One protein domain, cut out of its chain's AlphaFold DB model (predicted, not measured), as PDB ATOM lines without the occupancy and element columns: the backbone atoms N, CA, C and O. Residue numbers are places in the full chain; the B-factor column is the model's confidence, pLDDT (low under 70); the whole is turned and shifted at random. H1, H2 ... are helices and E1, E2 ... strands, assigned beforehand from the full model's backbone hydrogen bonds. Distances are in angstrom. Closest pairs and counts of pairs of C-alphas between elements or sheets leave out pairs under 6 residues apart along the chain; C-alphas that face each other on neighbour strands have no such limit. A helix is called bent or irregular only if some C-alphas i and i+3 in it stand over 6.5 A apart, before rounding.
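Overview. This is residues 34 to 91 of the 200 residues of an uncharacterized protein of Bionectria ochroleuca (UniProt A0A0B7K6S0). A small sheet of three short strands is paired with one long helix, H1, which makes most of the length and only grazes the sheet, with its residues 47 to 54. The rest of H1 reaches past that contact, and a single short helical turn, H2, lies off the sheet at the end of the printed part, the element farthest from the mean of the C-alphas. The printed part has 58 residues with two named helices and three named strands, in the order E1, H1, E2, E3, H2; the sheet is mixed and runs E1, E2, E3, with E1 and E2 parallel and E2 and E3 an antiparallel hairpin. The class is mixed, helices and strands. The whole is compact, with a radius of gyration of the C-alphas of 11.7 A, and the C-alphas span 33 by 26 by 20 A.

Arrangement. Begin at Leu 34, where E1, residues 34 to 36, is an edge strand of the sheet. Look next to E2, residues 70 to 73, the inner strand: it is parallel to E1, with 24 degrees between their directions. The C-alphas of Asn 35 and Asn 72 face each other at 4.6 A, and you find N 35 and O 71 within hydrogen-bond range at 2.9 A, as are N 73 and O 35 at 2.9 A. Between E1 and E2 along the chain comes H1, residues 43 to 62; E1, H1 and E2 form a strand-helix-strand unit, two parallel neighbour strands with a helix between them, and its crossover is left-handed. H1 is on the sheet but only grazes it, with its residues 47 to 54. Its closest C-alphas to E1 are those of Met 47 and Leu 34, 7.4 A apart, and to E2 those of Ile 51 and Ile 71, 7.6 A apart. On the other side of E2 is E3, residues 81 to 83, the second edge strand, antiparallel to E2 at 162 degrees and forming a hairpin with it. Check N 72 and O 81 at 2.9 A, and N 83 and O 70 at 3.0 A, both within hydrogen-bond range. H2, residues 87 to 90, is not on the sheet; its closest C-alpha to E2 is that of Val 90, 7.7 A from that of Val 70. H2 is apart from H1 and from E1, and E1 is apart from E3. In H1 every O i to N i+4 pair is within hydrogen-bond range; H2 is too short for such a pair, and its one O i to N i+3 pair is within range.

Along the chain. Find C-alpha 34 at (178.182, 259.113, 156.688); from there E1 covers 6.4 A to C-alpha 36. Go on to C-alpha 43 at (177.877, 251.457, 149.125), where H1 begins; it runs 28.2 A to C-alpha 62 at (191.899, 257.974, 172.726) and is not bent. E2 then runs from Val 70 to Thr 73, 9.8 A, and E3 from Thr 81 to Glu 83, 7.0 A. H2 goes from Asn 87 to Val 90, 5.1 A, and ends at C-alpha 90, (171.176, 260.431, 163.187).

Size, cuts and confidence. The two C-alphas farthest apart are those of Arg 41 and Gly 63, 33.8 A, while Leu 34 and Ala 91, the first and last printed residues, have C-alphas 11.8 A apart. The printed part has no cut. The link from E3 to H2 is tight, with 3 residues, and the links from E1 to H1, from H1 to E2 and from E2 to E3 are short, with 6, 7 and 7 residues. The mean pLDDT of the printed part is 88.0; look at residues 41 to 43 for the values under 70, of which residue 43 belongs to H1.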
ATOM      1  N   LEU A  34     177.051 258.935 157.592       90.38
ATOM      2  CA  LEU A  34     178.182 259.113 156.688       90.38
ATOM      3  C   LEU A  34     177.748 260.007 155.523       90.38
ATOM      4  O   LEU A  34     176.954 259.597 154.680       90.38
ATOM      5  N   ASN A  35     178.275 261.228 155.490       91.56
ATOM      6  CA  ASN A  35     178.016 262.200 154.436       91.56
ATOM      7  C   ASN A  35     179.152 262.160 153.421       91.56
ATOM      8  O   ASN A  35     180.298 262.460 153.758       91.56
ATOM      9  N   ILE A  36     178.817 261.800 152.184       89.25
ATOM     10  CA  ILE A  36     179.766 261.667 151.078       89.25
ATOM     11  C   ILE A  36     179.377 262.680 150.009       89.25
ATOM     12  O   ILE A  36     178.198 262.880 149.719       89.25
ATOM     13  N   ASP A  37     180.373 263.320 149.415       88.00
ATOM     14  CA  ASP A  37     180.207 264.315 148.350       88.00
ATOM     15  C   ASP A  37     179.695 263.743 147.014       88.00
ATOM     16  O   ASP A  37     179.337 264.490 146.101       88.00
ATOM     17  N   THR A  38     179.649 262.419 146.888       85.62
ATOM     18  CA  THR A  38     179.349 261.695 145.653       85.62
ATOM     19  C   THR A  38     178.464 260.473 145.905       85.62
ATOM     20  O   THR A  38     178.402 259.924 147.003       85.62
ATOM     21  N   VAL A  39     177.758 260.026 144.859       78.75
ATOM     22  CA  VAL A  39     176.918 258.820 144.914       78.75
ATOM     23  C   VAL A  39     177.797 257.570 144.843       78.75
ATOM     24  O   VAL A  39     178.474 257.341 143.837       78.75
ATOM     25  N   VAL A  40     177.733 256.725 145.872       76.31
ATOM     26  CA  VAL A  40     178.408 255.420 145.909       76.31
ATOM     27  C   VAL A  40     177.413 254.331 145.496       76.31
ATOM     28  O   VAL A  40     176.310 254.272 146.029       76.31
ATOM     29  N   ARG A  41     177.766 253.508 144.497       63.69
ATOM     30  CA  ARG A  41     176.871 252.469 143.940       63.69
ATOM     31  C   ARG A  41     176.985 251.112 144.642       63.69
ATOM     32  O   ARG A  41     175.977 250.435 144.766       63.69
ATOM     33  N   ASP A  42     178.163 250.788 145.170       64.75
ATOM     34  CA  ASP A  42     178.445 249.565 145.940       64.75
ATOM     35  C   ASP A  42     178.685 249.948 147.403       64.75
ATOM     36  O   ASP A  42     179.789 249.859 147.937       64.75
ATOM     37  N   ALA A  43     177.669 250.576 147.989       66.31
ATOM     38  CA  ALA A  43     177.877 251.457 149.125       66.31
ATOM     39  C   ALA A  43     178.031 250.716 150.455       66.31
ATOM     40  O   ALA A  43     178.775 251.187 151.298       66.31
ATOM     41  N   GLU A  44     177.353 249.594 150.685       72.75
ATOM     42  CA  GLU A  44     177.201 249.067 152.051       72.75
ATOM     43  C   GLU A  44     178.518 248.615 152.695       72.75
ATOM     44  O   GLU A  44     178.884 249.155 153.743       72.75
ATOM     45  N   ASP A  45     179.258 247.700 152.059       78.50
ATOM     46  CA  ASP A  45     180.528 247.193 152.601       78.50
ATOM     47  C   ASP A  45     181.556 248.319 152.741       78.50
ATOM     48  O   ASP A  45     182.164 248.495 153.796       78.50
ATOM     49  N   TRP A  46     181.678 249.162 151.711       84.69
ATOM     50  CA  TRP A  46     182.593 250.299 151.732       84.69
ATOM     51  C   TRP A  46     182.225 251.322 152.819       84.69
ATOM     52  O   TRP A  46     183.100 251.784 153.549       84.69
ATOM     53  N   MET A  47     180.942 251.666 152.979       85.00
ATOM     54  CA  MET A  47     180.488 252.591 154.026       85.00
ATOM     55  C   MET A  47     180.767 252.008 155.415       85.00
ATOM     56  O   MET A  47     181.246 252.726 156.295       85.00
ATOM     57  N   SER A  48     180.496 250.713 155.601       83.50
ATOM     58  CA  SER A  48     180.795 249.991 156.838       83.50
ATOM     59  C   SER A  48     182.288 250.040 157.161       83.50
ATOM     60  O   SER A  48     182.663 250.379 158.287       83.50
ATOM     61  N   ASP A  49     183.145 249.797 156.170       86.81
ATOM     62  CA  ASP A  49     184.599 249.840 156.312       86.81
ATOM     63  C   ASP A  49     185.107 251.239 156.664       86.81
ATOM     64  O   ASP A  49     185.921 251.379 157.579       86.81
ATOM     65  N   VAL A  50     184.602 252.287 156.006       89.94
ATOM     66  CA  VAL A  50     184.978 253.684 156.288       89.94
ATOM     67  C   VAL A  50     184.597 254.075 157.715       89.94
ATOM     68  O   VAL A  50     185.429 254.589 158.469       89.94
ATOM     69  N   ILE A  51     183.359 253.788 158.128       90.25
ATOM     70  CA  ILE A  51     182.897 254.062 159.497       90.25
ATOM     71  C   ILE A  51     183.770 253.294 160.499       90.25
ATOM     72  O   ILE A  51     184.319 253.873 161.439       90.25
ATOM     73  N   THR A  52     183.965 251.998 160.259       90.44
ATOM     74  CA  THR A  52     184.750 251.097 161.106       90.44
ATOM     75  C   THR A  52     186.202 251.558 161.237       90.44
ATOM     76  O   THR A  52     186.745 251.592 162.344       90.44
ATOM     77  N   LYS A  53     186.827 251.975 160.134       93.56
ATOM     78  CA  LYS A  53     188.180 252.540 160.085       93.56
ATOM     79  C   LYS A  53     188.305 253.770 160.978       93.56
ATOM     80  O   LYS A  53     189.227 253.831 161.794       93.56
ATOM     81  N   HIS A  54     187.387 254.730 160.870       93.12
ATOM     82  CA  HIS A  54     187.448 255.951 161.673       93.12
ATOM     83  C   HIS A  54     187.180 255.694 163.160       93.12
ATOM     84  O   HIS A  54     187.879 256.256 164.005       93.12
ATOM     85  N   ILE A  55     186.242 254.803 163.493       91.75
ATOM     86  CA  ILE A  55     185.973 254.412 164.884       91.75
ATOM     87  C   ILE A  55     187.189 253.703 165.494       91.75
ATOM     88  O   ILE A  55     187.610 254.070 166.592       91.75
ATOM     89  N   LYS A  56     187.796 252.739 164.779       91.25
ATOM     90  CA  LYS A  56     189.037 252.059 165.206       91.25
ATOM     91  C   LYS A  56     190.133 253.069 165.477       91.25
ATOM     92  O   LYS A  56     190.702 253.070 166.562       91.25
ATOM     93  N   ALA A  57     190.404 253.939 164.506       93.19
ATOM     94  CA  ALA A  57     191.471 254.925 164.606       93.19
ATOM     95  C   ALA A  57     191.275 255.857 165.810       93.19
ATOM     96  O   ALA A  57     192.231 256.127 166.540       93.19
ATOM     97  N   TYR A  58     190.039 256.309 166.054       94.06
ATOM     98  CA  TYR A  58     189.720 257.117 167.226       94.06
ATOM     99  C   TYR A  58     189.954 256.337 168.522       94.06
ATOM    100  O   TYR A  58     190.680 256.798 169.403       94.06
ATOM    101  N   HIS A  59     189.397 255.130 168.627       91.25
ATOM    102  CA  HIS A  59     189.523 254.308 169.825       91.25
ATOM    103  C   HIS A  59     190.984 253.958 170.135       91.25
ATOM    104  O   HIS A  59     191.427 254.115 171.269       91.25
ATOM    105  N   SER A  60     191.769 253.563 169.130       93.75
ATOM    106  CA  SER A  60     193.201 253.292 169.280       93.75
ATOM    107  C   SER A  60     193.984 254.508 169.781       93.75
ATOM    108  O   SER A  60     194.978 254.343 170.482       93.75
ATOM    109  N   ARG A  61     193.548 255.728 169.444       95.81
ATOM    110  CA  ARG A  61     194.221 256.972 169.840       95.81
ATOM    111  C   ARG A  61     193.785 257.494 171.208       95.81
ATOM    112  O   ARG A  61     194.606 258.064 171.921       95.81
ATOM    113  N   HIS A  62     192.511 257.337 171.556       95.38
ATOM    114  CA  HIS A  62     191.899 257.974 172.726       95.38
ATOM    115  C   HIS A  62     191.506 256.992 173.838       95.38
ATOM    116  O   HIS A  62     191.119 257.432 174.919       95.38
ATOM    117  N   GLY A  63     191.560 255.679 173.589       93.50
ATOM    118  CA  GLY A  63     191.149 254.637 174.538       93.50
ATOM    119  C   GLY A  63     189.661 254.674 174.904       93.50
ATOM    120  O   GLY A  63     189.253 254.094 175.905       93.50
ATOM    121  N   THR A  64     188.858 255.408 174.135       91.81
ATOM    122  CA  THR A  64     187.432 255.647 174.373       91.81
ATOM    123  C   THR A  64     186.684 255.648 173.046       91.81
ATOM    124  O   THR A  64     187.285 255.800 171.981       91.81
ATOM    125  N   LEU A  65     185.366 255.448 173.096       88.56
ATOM    126  CA  LEU A  65     184.522 255.589 171.911       88.56
ATOM    127  C   LEU A  65     184.464 257.058 171.463       88.56
ATOM    128  O   LEU A  65     184.538 257.952 172.313       88.56
ATOM    129  N   PRO A  66     184.322 257.318 170.152       91.31
ATOM    130  CA  PRO A  66     184.145 258.671 169.650       91.31
ATOM    131  C   PRO A  66     182.895 259.320 170.234       91.31
ATOM    132  O   PRO A  66     181.878 258.669 170.457       91.31
ATOM    133  N   ASP A  67     182.970 260.622 170.487       92.38
ATOM    134  CA  ASP A  67     181.818 261.414 170.909       92.38
ATOM    135  C   ASP A  67     181.035 261.992 169.719       92.38
ATOM    136  O   ASP A  67     179.958 262.559 169.924       92.38
ATOM    137  N   PHE A  68     181.564 261.827 168.502       94.00
ATOM    138  CA  PHE A  68     180.920 262.129 167.232       94.00
ATOM    139  C   PHE A  68     180.068 260.956 166.737       94.00
ATOM    140  O   PHE A  68     180.334 259.791 167.025       94.00
ATOM    141  N   ASN A  69     179.065 261.277 165.928       93.56
ATOM    142  CA  ASN A  69     178.216 260.305 165.238       93.56
ATOM    143  C   ASN A  69     177.907 260.717 163.789       93.56
ATOM    144  O   ASN A  69     177.042 260.133 163.142       93.56
ATOM    145  N   VAL A  70     178.625 261.712 163.274       94.69
ATOM    146  CA  VAL A  70     178.572 262.140 161.881       94.69
ATOM    147  C   VAL A  70     179.995 262.205 161.352       94.69
ATOM    148  O   VAL A  70     180.864 262.825 161.970       94.69
ATOM    149  N   ILE A  71     180.222 261.568 160.211       95.56
ATOM    150  CA  ILE A  71     181.486 261.580 159.481       95.56
ATOM    151  C   ILE A  71     181.195 262.212 158.123       95.56
ATOM    152  O   ILE A  71     180.394 261.684 157.357       95.56
ATOM    153  N   ASN A  72     181.830 263.341 157.822       95.75
ATOM    154  CA  ASN A  72     181.773 263.937 156.489       95.75
ATOM    155  C   ASN A  72     183.081 263.620 155.777       95.75
ATOM    156  O   ASN A  72     184.148 263.926 156.312       95.75
ATOM    157  N   THR A  73     183.012 263.010 154.600       93.94
ATOM    158  CA  THR A  73     184.206 262.613 153.854       93.94
ATOM    159  C   THR A  73     183.988 262.649 152.342       93.94
ATOM    160  O   THR A  73     182.867 262.835 151.870       93.94
ATOM    161  N   THR A  74     185.067 262.506 151.573       91.38
ATOM    162  CA  THR A  74     184.996 262.281 150.118       91.38
ATOM    163  C   THR A  74     185.125 260.792 149.824       91.38
ATOM    164  O   THR A  74     185.564 260.025 150.682       91.38
ATOM    165  N   ARG A  75     184.782 260.350 148.610       86.06
ATOM    166  CA  ARG A  75     184.962 258.937 148.226       86.06
ATOM    167  C   ARG A  75     186.415 258.461 148.368       86.06
ATOM    168  O   ARG A  75     186.657 257.324 148.758       86.06
ATOM    169  N   GLU A  76     187.373 259.329 148.066       87.12
ATOM    170  CA  GLU A  76     188.815 259.086 148.212       87.12
ATOM    171  C   GLU A  76     189.317 259.313 149.648       87.12
ATOM    172  O   GLU A  76     190.518 259.231 149.898       87.12
ATOM    173  N   GLU A  77     188.419 259.645 150.580       84.81
ATOM    174  CA  GLU A  77     188.716 259.977 151.977       84.81
ATOM    175  C   GLU A  77     189.738 261.120 152.140       84.81
ATOM    176  O   GLU A  77     190.443 261.222 153.145       84.81
ATOM    177  N   SER A  78     189.830 262.005 151.142       87.19
ATOM    178  CA  SER A  78     190.870 263.043 151.068       87.19
ATOM    179  C   SER A  78     190.712 264.132 152.132       87.19
ATOM    180  O   SER A  78     191.693 264.703 152.606       87.19
ATOM    181  N   THR A  79     189.468 264.411 152.518       91.62
ATOM    182  CA  THR A  79     189.104 265.388 153.541       91.62
ATOM    183  C   THR A  79     188.056 264.749 154.433       91.62
ATOM    184  O   THR A  79     186.969 264.455 153.953       91.62
ATOM    185  N   THR A  80     188.369 264.532 155.713       95.12
ATOM    186  CA  THR A  80     187.422 263.974 156.692       95.12
ATOM    187  C   THR A  80     187.183 264.965 157.828       95.12
ATOM    188  O   THR A  80     188.138 265.472 158.419       95.12
ATOM    189  N   THR A  81     185.919 265.218 158.167       96.81
ATOM    190  CA  THR A  81     185.524 265.989 159.355       96.81
ATOM    191  C   THR A  81     184.507 265.218 160.193       96.81
ATOM    192  O   THR A  81     183.809 264.336 159.692       96.81
ATOM    193  N   PHE A  82     184.431 265.550 161.483       96.81
ATOM    194  CA  PHE A  82     183.576 264.867 162.453       96.81
ATOM    195  C   PHE A  82     182.619 265.857 163.117       96.81
ATOM    196  O   PHE A  82     183.027 266.956 163.494       96.81
ATOM    197  N   GLU A  83     181.359 265.462 163.282       96.88
ATOM    198  CA  GLU A  83     180.331 266.244 163.973       96.88
ATOM    199  C   GLU A  83     179.560 265.360 164.967       96.88
ATOM    200  O   GLU A  83     179.394 264.149 164.789       96.88
ATOM    201  N   LYS A  84     179.069 265.984 166.040       95.25
ATOM    202  CA  LYS A  84     178.153 265.368 166.993       95.25
ATOM    203  C   LYS A  84     176.743 265.917 166.815       95.25
ATOM    204  O   LYS A  84     176.479 267.082 167.101       95.25
ATOM    205  N   LYS A  85     175.817 265.041 166.444       93.25
ATOM    206  CA  LYS A  85     174.374 265.289 166.420       93.25
ATOM    207  C   LYS A  85     173.675 264.465 167.499       93.25
ATOM    208  O   LYS A  85     174.215 263.511 168.055       93.25
ATOM    209  N   LEU A  86     172.434 264.820 167.827       88.62
ATOM    210  CA  LEU A  86     171.624 263.992 168.723       88.62
ATOM    211  C   LEU A  86     171.315 262.648 168.054       88.62
ATOM    212  O   LEU A  86     170.925 262.625 166.890       88.62
ATOM    213  N   ASN A  87     171.367 261.548 168.812       81.88
ATOM    214  CA  ASN A  87     171.054 260.221 168.272       81.88
ATOM    215  C   ASN A  87     169.676 260.161 167.615       81.88
ATOM    216  O   ASN A  87     169.538 259.495 166.614       81.88
ATOM    217  N   ARG A  88     168.664 260.895 168.091       79.50
ATOM    218  CA  ARG A  88     167.340 260.944 167.433       79.50
ATOM    219  C   ARG A  88     167.326 261.603 166.043       79.50
ATOM    220  O   ARG A  88     166.311 261.527 165.364       79.50
ATOM    221  N   VAL A  89     168.379 262.342 165.692       82.88
ATOM    222  CA  VAL A  89     168.551 262.984 164.379       82.88
ATOM    223  C   VAL A  89     169.315 262.056 163.438       82.88
ATOM    224  O   VAL A  89     168.954 261.960 162.274       82.88
ATOM    225  N   VAL A  90     170.333 261.364 163.958       81.81
ATOM    226  CA  VAL A  90     171.176 260.431 163.187       81.81
ATOM    227  C   VAL A  90     170.524 259.059 163.033       81.81
ATOM    228  O   VAL A  90     170.539 258.463 161.961       81.81
ATOM    229  N   ALA A  91     169.922 258.549 164.105       74.56
ATOM    230  CA  ALA A  91     169.139 257.330 164.067       74.56
ATOM    231  C   ALA A  91     167.905 257.574 163.206       74.56
ATOM    232  O   ALA A  91     167.089 258.456 163.493       74.56
TER     233      ALA A  91